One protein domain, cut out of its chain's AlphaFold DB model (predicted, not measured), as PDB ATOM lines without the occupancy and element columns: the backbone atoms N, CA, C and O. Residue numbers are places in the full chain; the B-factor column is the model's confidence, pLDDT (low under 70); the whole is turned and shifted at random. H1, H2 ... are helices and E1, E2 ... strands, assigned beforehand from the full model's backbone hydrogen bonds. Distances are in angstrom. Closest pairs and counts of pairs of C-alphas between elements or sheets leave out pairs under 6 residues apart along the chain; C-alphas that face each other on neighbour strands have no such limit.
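What this domain is: This is residues 18 to 113 of the 542 residues of the protein "CRISPR-associated endonuclease Cas1" of Acidiferrimicrobium australe (UniProt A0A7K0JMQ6). A four-stranded sheet, E4, E3, E2 and E6, and a three-stranded sheet, E1, E5 and E7, stand partly face to face, with H2 across one end of them; at the other end H1 leads away as an arm whose residues 18 to 23 stick out. The printed part has 96 residues, in the order H1 E1 E2 E3 E4 E5 E6 H2 E7, class mixed. The larger sheet, E4 E3 E2 E6, is mixed; the smaller, E1 E5 E7, is parallel. The whole is compact, with a radius of gyration of the C-alphas of 13.4 A, and spans 45 by 26 by 24 A.

Where its parts are: E4 is residues 69 to 72, 10.1 A; E3, 56 to 60, 12.5 A; E2, 46 to 53, 20.7 A; E6, 91 to 94, 10.2 A. E1 is residues 40 to 43, 10.0 A; E5, 84 to 87, 9.6 A; E7, 108 to 112, 12.7 A, with C-alpha 112 at (169.252, 172.388, 168.575). H1, residues 18 to 32, is 20.7 A long and begins at C-alpha 18 (177.035, 165.029, 193.421); H2, residues 96 to 105, is 14.5 A.

How they stand to each other: E2, E3 and E4 form a meander, each strand the antiparallel neighbour of the one before; N 51 and O 58 are 2.9 A apart, N 59 and O 70 2.8 A. E6 is parallel to E2, with N 50 and O 93 at 2.9 A. E5 is parallel to E1, N 43 and O 86 at 2.7 A, and to E7, N 87 and O 110 at 2.7 A. The closest C-alphas of E1 and E3, Val 43 and Val 59, are 7.5 A apart. H2 is on both sheets; it makes two layers, a helix on one face of a sheet, with E4 E3 E2 E6, at a height over the sheet of 9.6 A. H1 is on neither sheet. In H1 and H2 every O i to N i+4 pair is within hydrogen-bond range.

The domain as a whole: The farthest C-alphas, of Asp 18 and Ser 104, are 44.9 A apart. The printed part has no cut. The link from E4 to E5 is long. Residues 33 to 35 and 63 to 65 have pLDDT under 70.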
ATOM      1  N   ASP A  18     176.305 166.032 194.199       72.50
ATOM      2  CA  ASP A  18     177.035 165.029 193.421       72.50
ATOM      3  C   ASP A  18     176.565 164.944 191.962       72.50
ATOM      4  O   ASP A  18     177.341 164.580 191.072       72.50
ATOM      5  N   LEU A  19     175.294 165.240 191.673       74.25
ATOM      6  CA  LEU A  19     174.773 165.278 190.304       74.25
ATOM      7  C   LEU A  19     175.230 166.548 189.583       74.25
ATOM      8  O   LEU A  19     175.596 166.472 188.412       74.25
ATOM      9  N   VAL A  20     175.271 167.694 190.268       78.94
ATOM     10  CA  VAL A  20     175.796 168.944 189.692       78.94
ATOM     11  C   VAL A  20     177.267 168.774 189.313       78.94
ATOM     12  O   VAL A  20     177.650 169.074 188.180       78.94
ATOM     13  N   VAL A  21     178.079 168.215 190.217       82.69
ATOM     14  CA  VAL A  21     179.488 167.895 189.942       82.69
ATOM     15  C   VAL A  21     179.614 166.921 188.768       82.69
ATOM     16  O   VAL A  21     180.445 167.131 187.883       82.69
ATOM     17  N   ALA A  22     178.766 165.888 188.708       82.44
ATOM     18  CA  ALA A  22     178.766 164.943 187.597       82.44
ATOM     19  C   ALA A  22     178.418 165.611 186.257       82.44
ATOM     20  O   ALA A  22     179.080 165.324 185.264       82.44
ATOM     21  N   VAL A  23     177.429 166.511 186.215       83.88
ATOM     22  CA  VAL A  23     177.038 167.246 184.997       83.88
ATOM     23  C   VAL A  23     178.166 168.155 184.511       83.88
ATOM     24  O   VAL A  23     178.455 168.182 183.315       83.88
ATOM     25  N   VAL A  24     178.848 168.855 185.421       83.88
ATOM     26  CA  VAL A  24     180.024 169.670 185.068       83.88
ATOM     27  C   VAL A  24     181.149 168.785 184.522       83.88
ATOM     28  O   VAL A  24     181.732 169.097 183.484       83.88
ATOM     29  N   ALA A  25     181.416 167.643 185.163       84.62
ATOM     30  CA  ALA A  25     182.407 166.681 184.687       84.62
ATOM     31  C   ALA A  25     182.029 166.063 183.327       84.62
ATOM     32  O   ALA A  25     182.906 165.807 182.502       84.62
ATOM     33  N   ASP A  26     180.738 165.842 183.075       85.06
ATOM     34  CA  ASP A  26     180.223 165.383 181.786       85.06
ATOM     35  C   ASP A  26     180.448 166.428 180.692       85.06
ATOM     36  O   ASP A  26     180.985 166.112 179.634       85.06
ATOM     37  N   GLN A  27     180.149 167.696 180.970       83.38
ATOM     38  CA  GLN A  27     180.449 168.786 180.046       83.38
ATOM     39  C   GLN A  27     181.954 168.879 179.746       83.38
ATOM     40  O   GLN A  27     182.345 169.021 178.586       83.38
ATOM     41  N   ASP A  28     182.811 168.749 180.759       84.06
ATOM     42  CA  ASP A  28     184.265 168.738 180.578       84.06
ATOM     43  C   ASP A  28     184.761 167.541 179.759       84.06
ATOM     44  O   ASP A  28     185.730 167.678 179.005       84.06
ATOM     45  N   ALA A  29     184.112 166.380 179.879       83.62
ATOM     46  CA  ALA A  29     184.398 165.211 179.054       83.62
ATOM     47  C   ALA A  29     184.010 165.457 177.586       83.62
ATOM     48  O   ALA A  29     184.815 165.197 176.692       83.62
ATOM     49  N   ALA A  30     182.840 166.050 177.333       81.44
ATOM     50  CA  ALA A  30     182.404 166.436 175.989       81.44
ATOM     51  C   ALA A  30     183.344 167.473 175.335       81.44
ATOM     52  O   ALA A  30     183.583 167.446 174.122       81.44
ATOM     53  N   LEU A  31     183.917 168.377 176.136       82.19
ATOM     54  CA  LEU A  31     184.903 169.367 175.693       82.19
ATOM     55  C   LEU A  31     186.308 168.785 175.479       82.19
ATOM     56  O   LEU A  31     187.110 169.404 174.779       82.19
ATOM     57  N   ALA A  32     186.629 167.620 176.051       73.50
ATOM     58  CA  ALA A  32     187.939 166.990 175.884       73.50
ATOM     59  C   ALA A  32     188.156 166.445 174.461       73.50
ATOM     60  O   ALA A  32     189.295 166.375 173.996       73.50
ATOM     61  N   ASN A  33     187.082 166.103 173.741       65.50
ATOM     62  CA  ASN A  33     187.179 165.668 172.351       65.50
ATOM     63  C   ASN A  33     187.412 166.883 171.430       65.50
ATOM     64  O   ASN A  33     186.507 167.670 171.160       65.50
ATOM     65  N   GLY A  34     188.650 167.092 170.981       60.44
ATOM     66  CA  GLY A  34     189.017 168.224 170.117       60.44
ATOM     67  C   GLY A  34     188.693 168.029 168.631       60.44
ATOM     68  O   GLY A  34     188.801 168.986 167.860       60.44
ATOM     69  N   ALA A  35     188.330 166.812 168.222       65.88
ATOM     70  CA  ALA A  35     188.105 166.464 166.826       65.88
ATOM     71  C   ALA A  35     186.730 166.937 166.320       65.88
ATOM     72  O   ALA A  35     185.825 167.249 167.093       65.88
ATOM     73  N   ALA A  36     186.590 166.997 164.997       75.06
ATOM     74  CA  ALA A  36     185.301 167.062 164.317       75.06
ATOM     75  C   ALA A  36     185.117 165.742 163.549       75.06
ATOM     76  O   ALA A  36     185.373 165.714 162.338       75.06
ATOM     77  N   PRO A  37     184.817 164.631 164.249       75.44
ATOM     78  CA  PRO A  37     184.728 163.317 163.622       75.44
ATOM     79  C   PRO A  37     183.657 163.336 162.532       75.44
ATOM     80  O   PRO A  37     182.642 164.025 162.647       75.44
ATOM     81  N   ASP A  38     183.948 162.661 161.421       79.88
ATOM     82  CA  ASP A  38     183.088 162.597 160.233       79.88
ATOM     83  C   ASP A  38     182.609 163.974 159.717       79.88
ATOM     84  O   ASP A  38     181.583 164.111 159.043       79.88
ATOM     85  N   GLY A  39     183.378 165.030 160.011       89.31
ATOM     86  CA  GLY A  39     183.065 166.396 159.614       89.31
ATOM     87  C   GLY A  39     181.931 167.043 160.413       89.31
ATOM     88  O   GLY A  39     181.327 167.996 159.914       89.31
ATOM     89  N   VAL A  40     181.622 166.571 161.621       93.38
ATOM     90  CA  VAL A  40     180.637 167.189 162.522       93.38
ATOM     91  C   VAL A  40     181.353 167.904 163.661       93.38
ATOM     92  O   VAL A  40     182.149 167.310 164.377       93.38
ATOM     93  N   ALA A  41     181.066 169.192 163.854       93.31
ATOM     94  CA  ALA A  41     181.510 169.931 165.032       93.31
ATOM     95  C   ALA A  41     180.305 170.342 165.880       93.31
ATOM     96  O   ALA A  41     179.455 171.098 165.417       93.31
ATOM     97  N   VAL A  42     180.259 169.881 167.130       93.50
ATOM     98  CA  VAL A  42     179.216 170.251 168.100       93.50
ATOM     99  C   VAL A  42     179.724 171.361 169.014       93.50
ATOM    100  O   VAL A  42     180.845 171.266 169.513       93.50
ATOM    101  N   VAL A  43     178.934 172.414 169.214       93.44
ATOM    102  CA  VAL A  43     179.241 173.594 170.036       93.44
ATOM    103  C   VAL A  43     178.342 173.594 171.265       93.44
ATOM    104  O   VAL A  43     177.124 173.651 171.118       93.44
ATOM    105  N   ILE A  44     178.932 173.547 172.458       91.44
ATOM    106  CA  ILE A  44     178.226 173.374 173.741       91.44
ATOM    107  C   ILE A  44     178.578 174.487 174.743       91.44
ATOM    108  O   ILE A  44     179.453 175.317 174.490       91.44
ATOM    109  N   GLY A  45     177.897 174.513 175.893       87.69
ATOM    110  CA  GLY A  45     178.113 175.488 176.972       87.69
ATOM    111  C   GLY A  45     177.297 176.779 176.824       87.69
ATOM    112  O   GLY A  45     176.351 176.840 176.042       87.69
ATOM    113  N   ALA A  46     177.637 177.820 177.591       87.50
ATOM    114  CA  ALA A  46     176.956 179.122 177.555       87.50
ATOM    115  C   ALA A  46     177.904 180.246 177.112       87.50
ATOM    116  O   ALA A  46     179.030 180.330 177.579       87.50
ATOM    117  N   GLY A  47     177.480 181.140 176.225       89.25
ATOM    118  CA  GLY A  47     178.333 182.199 175.677       89.25
ATOM    119  C   GLY A  47     179.328 181.698 174.626       89.25
ATOM    120  O   GLY A  47     180.467 182.161 174.595       89.25
ATOM    121  N   ALA A  48     178.920 180.740 173.790       93.38
ATOM    122  CA  ALA A  48     179.732 180.267 172.671       93.38
ATOM    123  C   ALA A  48     179.999 181.386 171.644       93.38
ATOM    124  O   ALA A  48     179.204 182.316 171.490       93.38
ATOM    125  N   SER A  49     181.108 181.299 170.915       95.12
ATOM    126  CA  SER A  49     181.529 182.299 169.928       95.12
ATOM    127  C   SER A  49     181.950 181.611 168.631       95.12
ATOM    128  O   SER A  49     182.892 180.821 168.592       95.12
ATOM    129  N   ILE A  50     181.220 181.896 167.551       97.00
ATOM    130  CA  ILE A  50     181.465 181.335 166.219       97.00
ATOM    131  C   ILE A  50     181.793 182.490 165.268       97.00
ATOM    132  O   ILE A  50     180.917 183.234 164.808       97.00
ATOM    133  N   THR A  51     183.084 182.664 164.985       97.62
ATOM    134  CA  THR A  51     183.622 183.826 164.260       97.62
ATOM    135  C   THR A  51     184.572 183.423 163.140       97.62
ATOM    136  O   THR A  51     185.000 182.275 163.054       97.62
ATOM    137  N   VAL A  52     184.912 184.359 162.251       97.44
ATOM    138  CA  VAL A  52     186.009 184.170 161.293       97.44
ATOM    139  C   VAL A  52     187.196 185.004 161.745       97.44
ATOM    140  O   VAL A  52     187.095 186.221 161.863       97.44
ATOM    141  N   ARG A  53     188.344 184.359 161.971       95.31
ATOM    142  CA  ARG A  53     189.609 185.041 162.279       95.31
ATOM    143  C   ARG A  53     190.686 184.570 161.319       95.31
ATOM    144  O   ARG A  53     190.905 183.368 161.161       95.31
ATOM    145  N   LEU A  54     191.358 185.521 160.666       92.69
ATOM    146  CA  LEU A  54     192.418 185.246 159.687       92.69
ATOM    147  C   LEU A  54     191.971 184.226 158.614       92.69
ATOM    148  O   LEU A  54     192.687 183.279 158.298       92.69
ATOM    149  N   GLY A  55     190.737 184.369 158.114       90.81
ATOM    150  CA  GLY A  55     190.146 183.498 157.087       90.81
ATOM    151  C   GLY A  55     189.727 182.094 157.553       90.81
ATOM    152  O   GLY A  55     189.189 181.325 156.751       90.81
ATOM    153  N   HIS A  56     189.955 181.750 158.821       94.38
ATOM    154  CA  HIS A  56     189.559 180.470 159.402       94.38
ATOM    155  C   HIS A  56     188.276 180.654 160.203       94.38
ATOM    156  O   HIS A  56     188.117 181.669 160.883       94.38
ATOM    157  N   LEU A  57     187.395 179.659 160.163       96.75
ATOM    158  CA  LEU A  57     186.288 179.587 161.105       96.75
ATOM    159  C   LEU A  57     186.862 179.213 162.476       96.75
ATOM    160  O   LEU A  57     187.553 178.203 162.614       96.75
ATOM    161  N   VAL A  58     186.619 180.051 163.473       96.00
ATOM    162  CA  VAL A  58     187.017 179.839 164.864       96.00
ATOM    163  C   VAL A  58     185.754 179.584 165.669       96.00
ATOM    164  O   VAL A  58     184.845 180.414 165.692       96.00
ATOM    165  N   VAL A  59     185.709 178.414 166.294       95.31
ATOM    166  CA  VAL A  59     184.604 177.935 167.118       95.31
ATOM    167  C   VAL A  59     185.105 177.835 168.548       95.31
ATOM    168  O   VAL A  59     185.909 176.962 168.873       95.31
ATOM    169  N   GLU A  60     184.646 178.753 169.381       93.19
ATOM    170  CA  GLU A  60     184.883 178.784 170.818       93.19
ATOM    171  C   GLU A  60     183.616 178.254 171.497       93.19
ATOM    172  O   GLU A  60     182.543 178.855 171.395       93.19
ATOM    173  N   ASP A  61     183.727 177.104 172.161       91.19
ATOM    174  CA  ASP A  61     182.659 176.598 173.020       91.19
ATOM    175  C   ASP A  61     182.425 177.568 174.200       91.19
ATOM    176  O   ASP A  61     183.291 178.376 174.560       91.19
ATOM    177  N   GLY A  62     181.226 177.522 174.781       79.31
ATOM    178  CA  GLY A  62     180.827 178.418 175.863       79.31
ATOM    179  C   GLY A  62     181.596 178.208 177.175       79.31
ATOM    180  O   GLY A  62     182.408 177.298 177.322       79.31
ATOM    181  N   VAL A  63     181.321 179.071 178.156       66.12
ATOM    182  CA  VAL A  63     181.858 179.025 179.516       66.12
ATOM    183  C   VAL A  63     181.465 177.711 180.193       66.12
ATOM    184  O   VAL A  63     180.285 177.411 180.368       66.12
ATOM    185  N   ALA A  64     182.491 176.965 180.582       62.97
ATOM    186  CA  ALA A  64     182.473 175.855 181.524       62.97
ATOM    187  C   ALA A  64     183.749 175.954 182.384       62.97
ATOM    188  O   ALA A  64     184.496 176.932 182.273       62.97
ATOM    189  N   THR A  65     184.041 174.941 183.200       66.56
ATOM    190  CA  THR A  65     185.351 174.783 183.861       66.56
ATOM    191  C   THR A  65     186.493 174.683 182.848       66.56
ATOM    192  O   THR A  65     187.584 175.198 183.097       66.56
ATOM    193  N   LYS A  66     186.240 174.104 181.668       70.12
ATOM    194  CA  LYS A  66     187.147 174.128 180.513       70.12
ATOM    195  C   LYS A  66     186.568 174.935 179.353       70.12
ATOM    196  O   LYS A  66     185.360 175.059 179.190       70.12
ATOM    197  N   ARG A  67     187.449 175.461 178.498       78.56
ATOM    198  CA  ARG A  67     187.072 176.068 177.215       78.56
ATOM    199  C   ARG A  67     187.800 175.373 176.082       78.56
ATOM    200  O   ARG A  67     189.022 175.242 176.112       78.56
ATOM    201  N   ARG A  68     187.044 174.968 175.064       88.00
ATOM    202  CA  ARG A  68     187.579 174.396 173.828       88.00
ATOM    203  C   ARG A  68     187.508 175.448 172.727       88.00
ATOM    204  O   ARG A  68     186.463 176.047 172.497       88.00
ATOM    205  N   THR A  69     188.627 175.659 172.040       91.19
ATOM    206  CA  THR A  69     188.688 176.474 170.822       91.19
ATOM    207  C   THR A  69     189.128 175.588 169.669       91.19
ATOM    208  O   THR A  69     190.185 174.965 169.734       91.19
ATOM    209  N   ARG A  70     188.331 175.534 168.603       92.12
ATOM    210  CA  ARG A  70     188.642 174.809 167.367       92.12
ATOM    211  C   ARG A  70     188.772 175.795 166.219       92.12
ATOM    212  O   ARG A  70     187.993 176.739 166.103       92.12
ATOM    213  N   ARG A  71     189.766 175.579 165.359       93.06
ATOM    214  CA  ARG A  71     190.054 176.443 164.213       93.06
ATOM    215  C   ARG A  71     190.049 175.626 162.930       93.06
ATOM    216  O   ARG A  71     190.838 174.704 162.767       93.06
ATOM    217  N   PHE A  72     189.197 176.028 162.003       93.50
ATOM    218  CA  PHE A  72     188.901 175.318 160.770       93.50
ATOM    219  C   PHE A  72     189.377 176.149 159.562       93.50
ATOM    220  O   PHE A  72     188.811 177.215 159.284       93.50
ATOM    221  N   PRO A  73     190.442 175.728 158.852       92.06
ATOM    222  CA  PRO A  73     190.884 176.392 157.626       92.06
ATOM    223  C   PRO A  73     189.919 176.113 156.465       92.06
ATOM    224  O   PRO A  73     189.179 175.138 156.477       92.06
ATOM    225  N   ARG A  74     189.938 176.944 155.415       88.69
ATOM    226  CA  ARG A  74     189.110 176.697 154.213       88.69
ATOM    227  C   ARG A  74     189.578 175.484 153.405       88.69
ATOM    228  O   ARG A  74     188.760 174.764 152.843       88.69
ATOM    229  N   ALA A  75     190.891 175.294 153.312       85.56
ATOM    230  CA  ALA A  75     191.504 174.189 152.589       85.56
ATOM    231  C   ALA A  75     191.709 173.009 153.548       85.56
ATOM    232  O   ALA A  75     192.724 172.926 154.234       85.56
ATOM    233  N   MET A  76     190.716 172.126 153.616       84.56
ATOM    234  CA  MET A  76     190.766 170.886 154.393       84.56
ATOM    235  C   MET A  76     190.949 169.692 153.464       84.56
ATOM    236  O   MET A  76     190.441 169.688 152.339       84.56
ATOM    237  N   ARG A  77     191.624 168.647 153.950       81.81
ATOM    238  CA  ARG A  77     191.577 167.340 153.287       81.81
ATOM    239  C   ARG A  77     190.130 166.826 153.317       81.81
ATOM    240  O   ARG A  77     189.419 167.132 154.271       81.81
ATOM    241  N   PRO A  78     189.680 166.035 152.328       79.50
ATOM    242  CA  PRO A  78     188.311 165.516 152.305       79.50
ATOM    243  C   PRO A  78     187.881 164.803 153.596       79.50
ATOM    244  O   PRO A  78     186.744 164.983 154.013       79.50
ATOM    245  N   ALA A  79     188.796 164.063 154.234       77.06
ATOM    246  CA  ALA A  79     188.560 163.371 155.505       77.06
ATOM    247  C   ALA A  79     188.383 164.318 156.708       77.06
ATOM    248  O   ALA A  79     187.689 163.980 157.655       77.06
ATOM    249  N   ASP A  80     188.963 165.520 156.643       80.56
ATOM    250  CA  ASP A  80     188.923 166.521 157.718       80.56
ATOM    251  C   ASP A  80     187.863 167.607 157.442       80.56
ATOM    252  O   ASP A  80     187.802 168.632 158.126       80.56
ATOM    253  N   ARG A  81     187.074 167.448 156.371       87.00
ATOM    254  CA  ARG A  81     186.177 168.493 155.884       87.00
ATOM    255  C   ARG A  81     184.977 168.625 156.805       87.00
ATOM    256  O   ARG A  81     184.146 167.728 156.882       87.00
ATOM    257  N   LEU A  82     184.822 169.807 157.390       91.50
ATOM    258  CA  LEU A  82     183.614 170.160 158.120       91.50
ATOM    259  C   LEU A  82     182.402 170.132 157.174       91.50
ATOM    260  O   LEU A  82     182.426 170.727 156.097       91.50
ATOM    261  N   THR A  83     181.343 169.436 157.572       91.62
ATOM    262  CA  THR A  83     180.074 169.335 156.839       91.62
ATOM    263  C   THR A  83     178.883 169.768 157.685       91.62
ATOM    264  O   THR A  83     177.896 170.257 157.122       91.62
ATOM    265  N   ARG A  84     178.966 169.627 159.014       93.62
ATOM    266  CA  ARG A  84     177.940 170.046 159.973       93.62
ATOM    267  C   ARG A  84     178.560 170.835 161.116       93.62
ATOM    268  O   ARG A  84     179.591 170.449 161.658       93.62
ATOM    269  N   LEU A  85     177.896 171.919 161.493       95.50
ATOM    270  CA  LEU A  85     178.168 172.668 162.712       95.50
ATOM    271  C   LEU A  85     176.893 172.665 163.557       95.50
ATOM    272  O   LEU A  85     175.933 173.361 163.231       95.50
ATOM    273  N   VAL A  86     176.868 171.853 164.605       95.25
ATOM    274  CA  VAL A  86     175.713 171.701 165.494       95.25
ATOM    275  C   VAL A  86     175.896 172.640 166.678       95.25
ATOM    276  O   VAL A  86     176.888 172.553 167.392       95.25
ATOM    277  N   VAL A  87     174.967 173.564 166.876       94.75
ATOM    278  CA  VAL A  87     174.972 174.532 167.969       94.75
ATOM    279  C   VAL A  87     173.959 174.078 169.006       94.75
ATOM    280  O   VAL A  87     172.755 174.210 168.820       94.75
ATOM    281  N   GLU A  88     174.481 173.537 170.096       92.06
ATOM    282  CA  GLU A  88     173.732 173.115 171.279       92.06
ATOM    283  C   GLU A  88     173.932 174.064 172.468       92.06
ATOM    284  O   GLU A  88     173.344 173.883 173.536       92.06
ATOM    285  N   ALA A  89     174.807 175.056 172.301       89.50
ATOM    286  CA  ALA A  89     175.120 176.044 173.311       89.50
ATOM    287  C   ALA A  89     173.864 176.831 173.721       89.50
ATOM    288  O   ALA A  89     173.123 177.331 172.876       89.50
ATOM    289  N   ALA A  90     173.661 176.990 175.031       85.75
ATOM    290  CA  ALA A  90     172.489 177.659 175.598       85.75
ATOM    291  C   ALA A  90     172.440 179.161 175.269       85.75
ATOM    292  O   ALA A  90     171.375 179.774 175.248       85.75
ATOM    293  N   SER A  91     173.602 179.767 175.029       89.62
ATOM    294  CA  SER A  91     173.740 181.151 174.586       89.62
ATOM    295  C   SER A  91     175.040 181.327 173.808       89.62
ATOM    296  O   SER A  91     175.968 180.520 173.931       89.62
ATOM    297  N   GLY A  92     175.136 182.388 173.010       91.44
ATOM    298  CA  GLY A  92     176.342 182.673 172.246       91.44
ATOM    299  C   GLY A  92     176.121 183.638 171.094       91.44
ATOM    300  O   GLY A  92     175.067 184.261 170.970       91.44
ATOM    301  N   THR A  93     177.137 183.752 170.245       93.94
ATOM    302  CA  THR A  93     177.125 184.588 169.045       93.94
ATOM    303  C   THR A  93     177.605 183.802 167.832       93.94
ATOM    304  O   THR A  93     178.558 183.024 167.900       93.94
ATOM    305  N   VAL A  94     176.950 184.038 166.696       95.00
ATOM    306  CA  VAL A  94     177.396 183.568 165.384       95.00
ATOM    307  C   VAL A  94     177.539 184.789 164.489       95.00
ATOM    308  O   VAL A  94     176.563 185.482 164.211       95.00
ATOM    309  N   SER A  95     178.764 185.086 164.061       96.44
ATOM    310  CA  SER A  95     179.008 186.220 163.164       96.44
ATOM    311  C   SER A  95     178.446 185.963 161.758       96.44
ATOM    312  O   SER A  95     178.426 184.826 161.278       96.44
ATOM    313  N   LEU A  96     178.055 187.029 161.052       96.38
ATOM    314  CA  LEU A  96     177.641 186.943 159.644       96.38
ATOM    315  C   LEU A  96     178.754 186.369 158.753       96.38
ATOM    316  O   LEU A  96     178.478 185.597 157.830       96.38
ATOM    317  N   ASP A  97     180.010 186.693 159.063       96.19
ATOM    318  CA  ASP A  97     181.175 186.139 158.375       96.19
ATOM    319  C   ASP A  97     181.273 184.625 158.563       96.19
ATOM    320  O   ASP A  97     181.564 183.915 157.602       96.19
ATOM    321  N   ALA A  98     180.979 184.108 159.761       96.31
ATOM    322  CA  ALA A  98     180.953 182.670 160.015       96.31
ATOM    323  C   ALA A  98     179.846 181.968 159.222       96.31
ATOM    324  O   ALA A  98     180.114 180.956 158.576       96.31
ATOM    325  N   LEU A  99     178.632 182.527 159.188       94.50
ATOM    326  CA  LEU A  99     177.538 181.980 158.374       94.50
ATOM    327  C   LEU A  99     177.896 181.976 156.881       94.50
ATOM    328  O   LEU A  99     177.691 180.978 156.187       94.50
ATOM    329  N   THR A 100     178.489 183.066 156.393       93.31
ATOM    330  CA  THR A 100     178.946 183.193 155.001       93.31
ATOM    331  C   THR A 100     180.071 182.204 154.691       93.31
ATOM    332  O   THR A 100     180.086 181.577 153.629       93.31
ATOM    333  N   TRP A 101     181.005 182.022 155.628       94.44
ATOM    334  CA  TRP A 101     182.083 181.045 155.536       94.44
ATOM    335  C   TRP A 101     181.524 179.625 155.422       94.44
ATOM    336  O   TRP A 101     181.849 178.933 154.456       94.44
ATOM    337  N   CYS A 102     180.619 179.240 156.328       93.81
ATOM    338  CA  CYS A 102     179.961 177.934 156.330       93.81
ATOM    339  C   CYS A 102     179.225 177.682 155.012       93.81
ATOM    340  O   CYS A 102     179.501 176.693 154.327       93.81
ATOM    341  N   ARG A 103     178.382 178.630 154.583       91.00
ATOM    342  CA  ARG A 103     177.637 178.552 153.318       91.00
ATOM    343  C   ARG A 103     178.558 178.372 152.113       91.00
ATOM    344  O   ARG A 103     178.290 177.527 151.265       91.00
ATOM    345  N   SER A 104     179.667 179.114 152.047       89.69
ATOM    346  CA  SER A 104     180.612 179.040 150.920       89.69
ATOM    347  C   SER A 104     181.299 177.676 150.764       89.69
ATOM    348  O   SER A 104     181.770 177.352 149.676       89.69
ATOM    349  N   LEU A 105     181.350 176.879 151.836       89.25
ATOM    350  CA  LEU A 105     181.923 175.531 151.849       89.25
ATOM    351  C   LEU A 105     180.856 174.427 151.919       89.25
ATOM    352  O   LEU A 105     181.199 173.247 151.953       89.25
ATOM    353  N   GLY A 106     179.568 174.791 151.917       88.31
ATOM    354  CA  GLY A 106     178.459 173.845 152.045       88.31
ATOM    355  C   GLY A 106     178.320 173.227 153.441       88.31
ATOM    356  O   GLY A 106     177.707 172.164 153.565       88.31
ATOM    357  N   VAL A 107     178.885 173.869 154.470       92.56
ATOM    358  CA  VAL A 107     178.699 173.490 155.875       92.56
ATOM    359  C   VAL A 107     177.308 173.925 156.306       92.56
ATOM    360  O   VAL A 107     176.976 175.108 156.225       92.56
ATOM    361  N   VAL A 108     176.507 172.973 156.779       93.81
ATOM    362  CA  VAL A 108     175.192 173.276 157.346       93.81
ATOM    363  C   VAL A 108     175.356 173.558 158.834       93.81
ATOM    364  O   VAL A 108     175.912 172.737 159.562       93.81
ATOM    365  N   VAL A 109     174.871 174.715 159.277       95.38
ATOM    366  CA  VAL A 109     174.779 175.072 160.693       95.38
ATOM    367  C   VAL A 109     173.375 174.743 161.186       95.38
ATOM    368  O   VAL A 109     172.398 175.140 160.551       95.38
ATOM    369  N   VAL A 110     173.267 174.021 162.295       94.38
ATOM    370  CA  VAL A 110     171.992 173.596 162.886       94.38
ATOM    371  C   VAL A 110     171.990 173.982 164.353       94.38
ATOM    372  O   VAL A 110     172.907 173.604 165.071       94.38
ATOM    373  N   GLY A 111     170.981 174.720 164.798       94.25
ATOM    374  CA  GLY A 111     170.730 174.982 166.208       94.25
ATOM    375  C   GLY A 111     169.732 173.985 166.771       94.25
ATOM    376  O   GLY A 111     168.604 173.907 166.278       94.25
ATOM    377  N   LEU A 112     170.138 173.254 167.805       92.25
ATOM    378  CA  LEU A 112     169.252 172.388 168.575       92.25
ATOM    379  C   LEU A 112     168.882 173.089 169.880       92.25
ATOM    380  O   LEU A 112     169.723 173.738 170.506       92.25
ATOM    381  N   ASP A 113     167.622 172.984 170.285       87.81
ATOM    382  CA  ASP A 113     167.190 173.474 171.585       87.81
ATOM    383  C   ASP A 113     167.623 172.530 172.723       87.81
ATOM    384  O   ASP A 113     168.318 171.526 172.541       87.81
TER     385      ASP A 113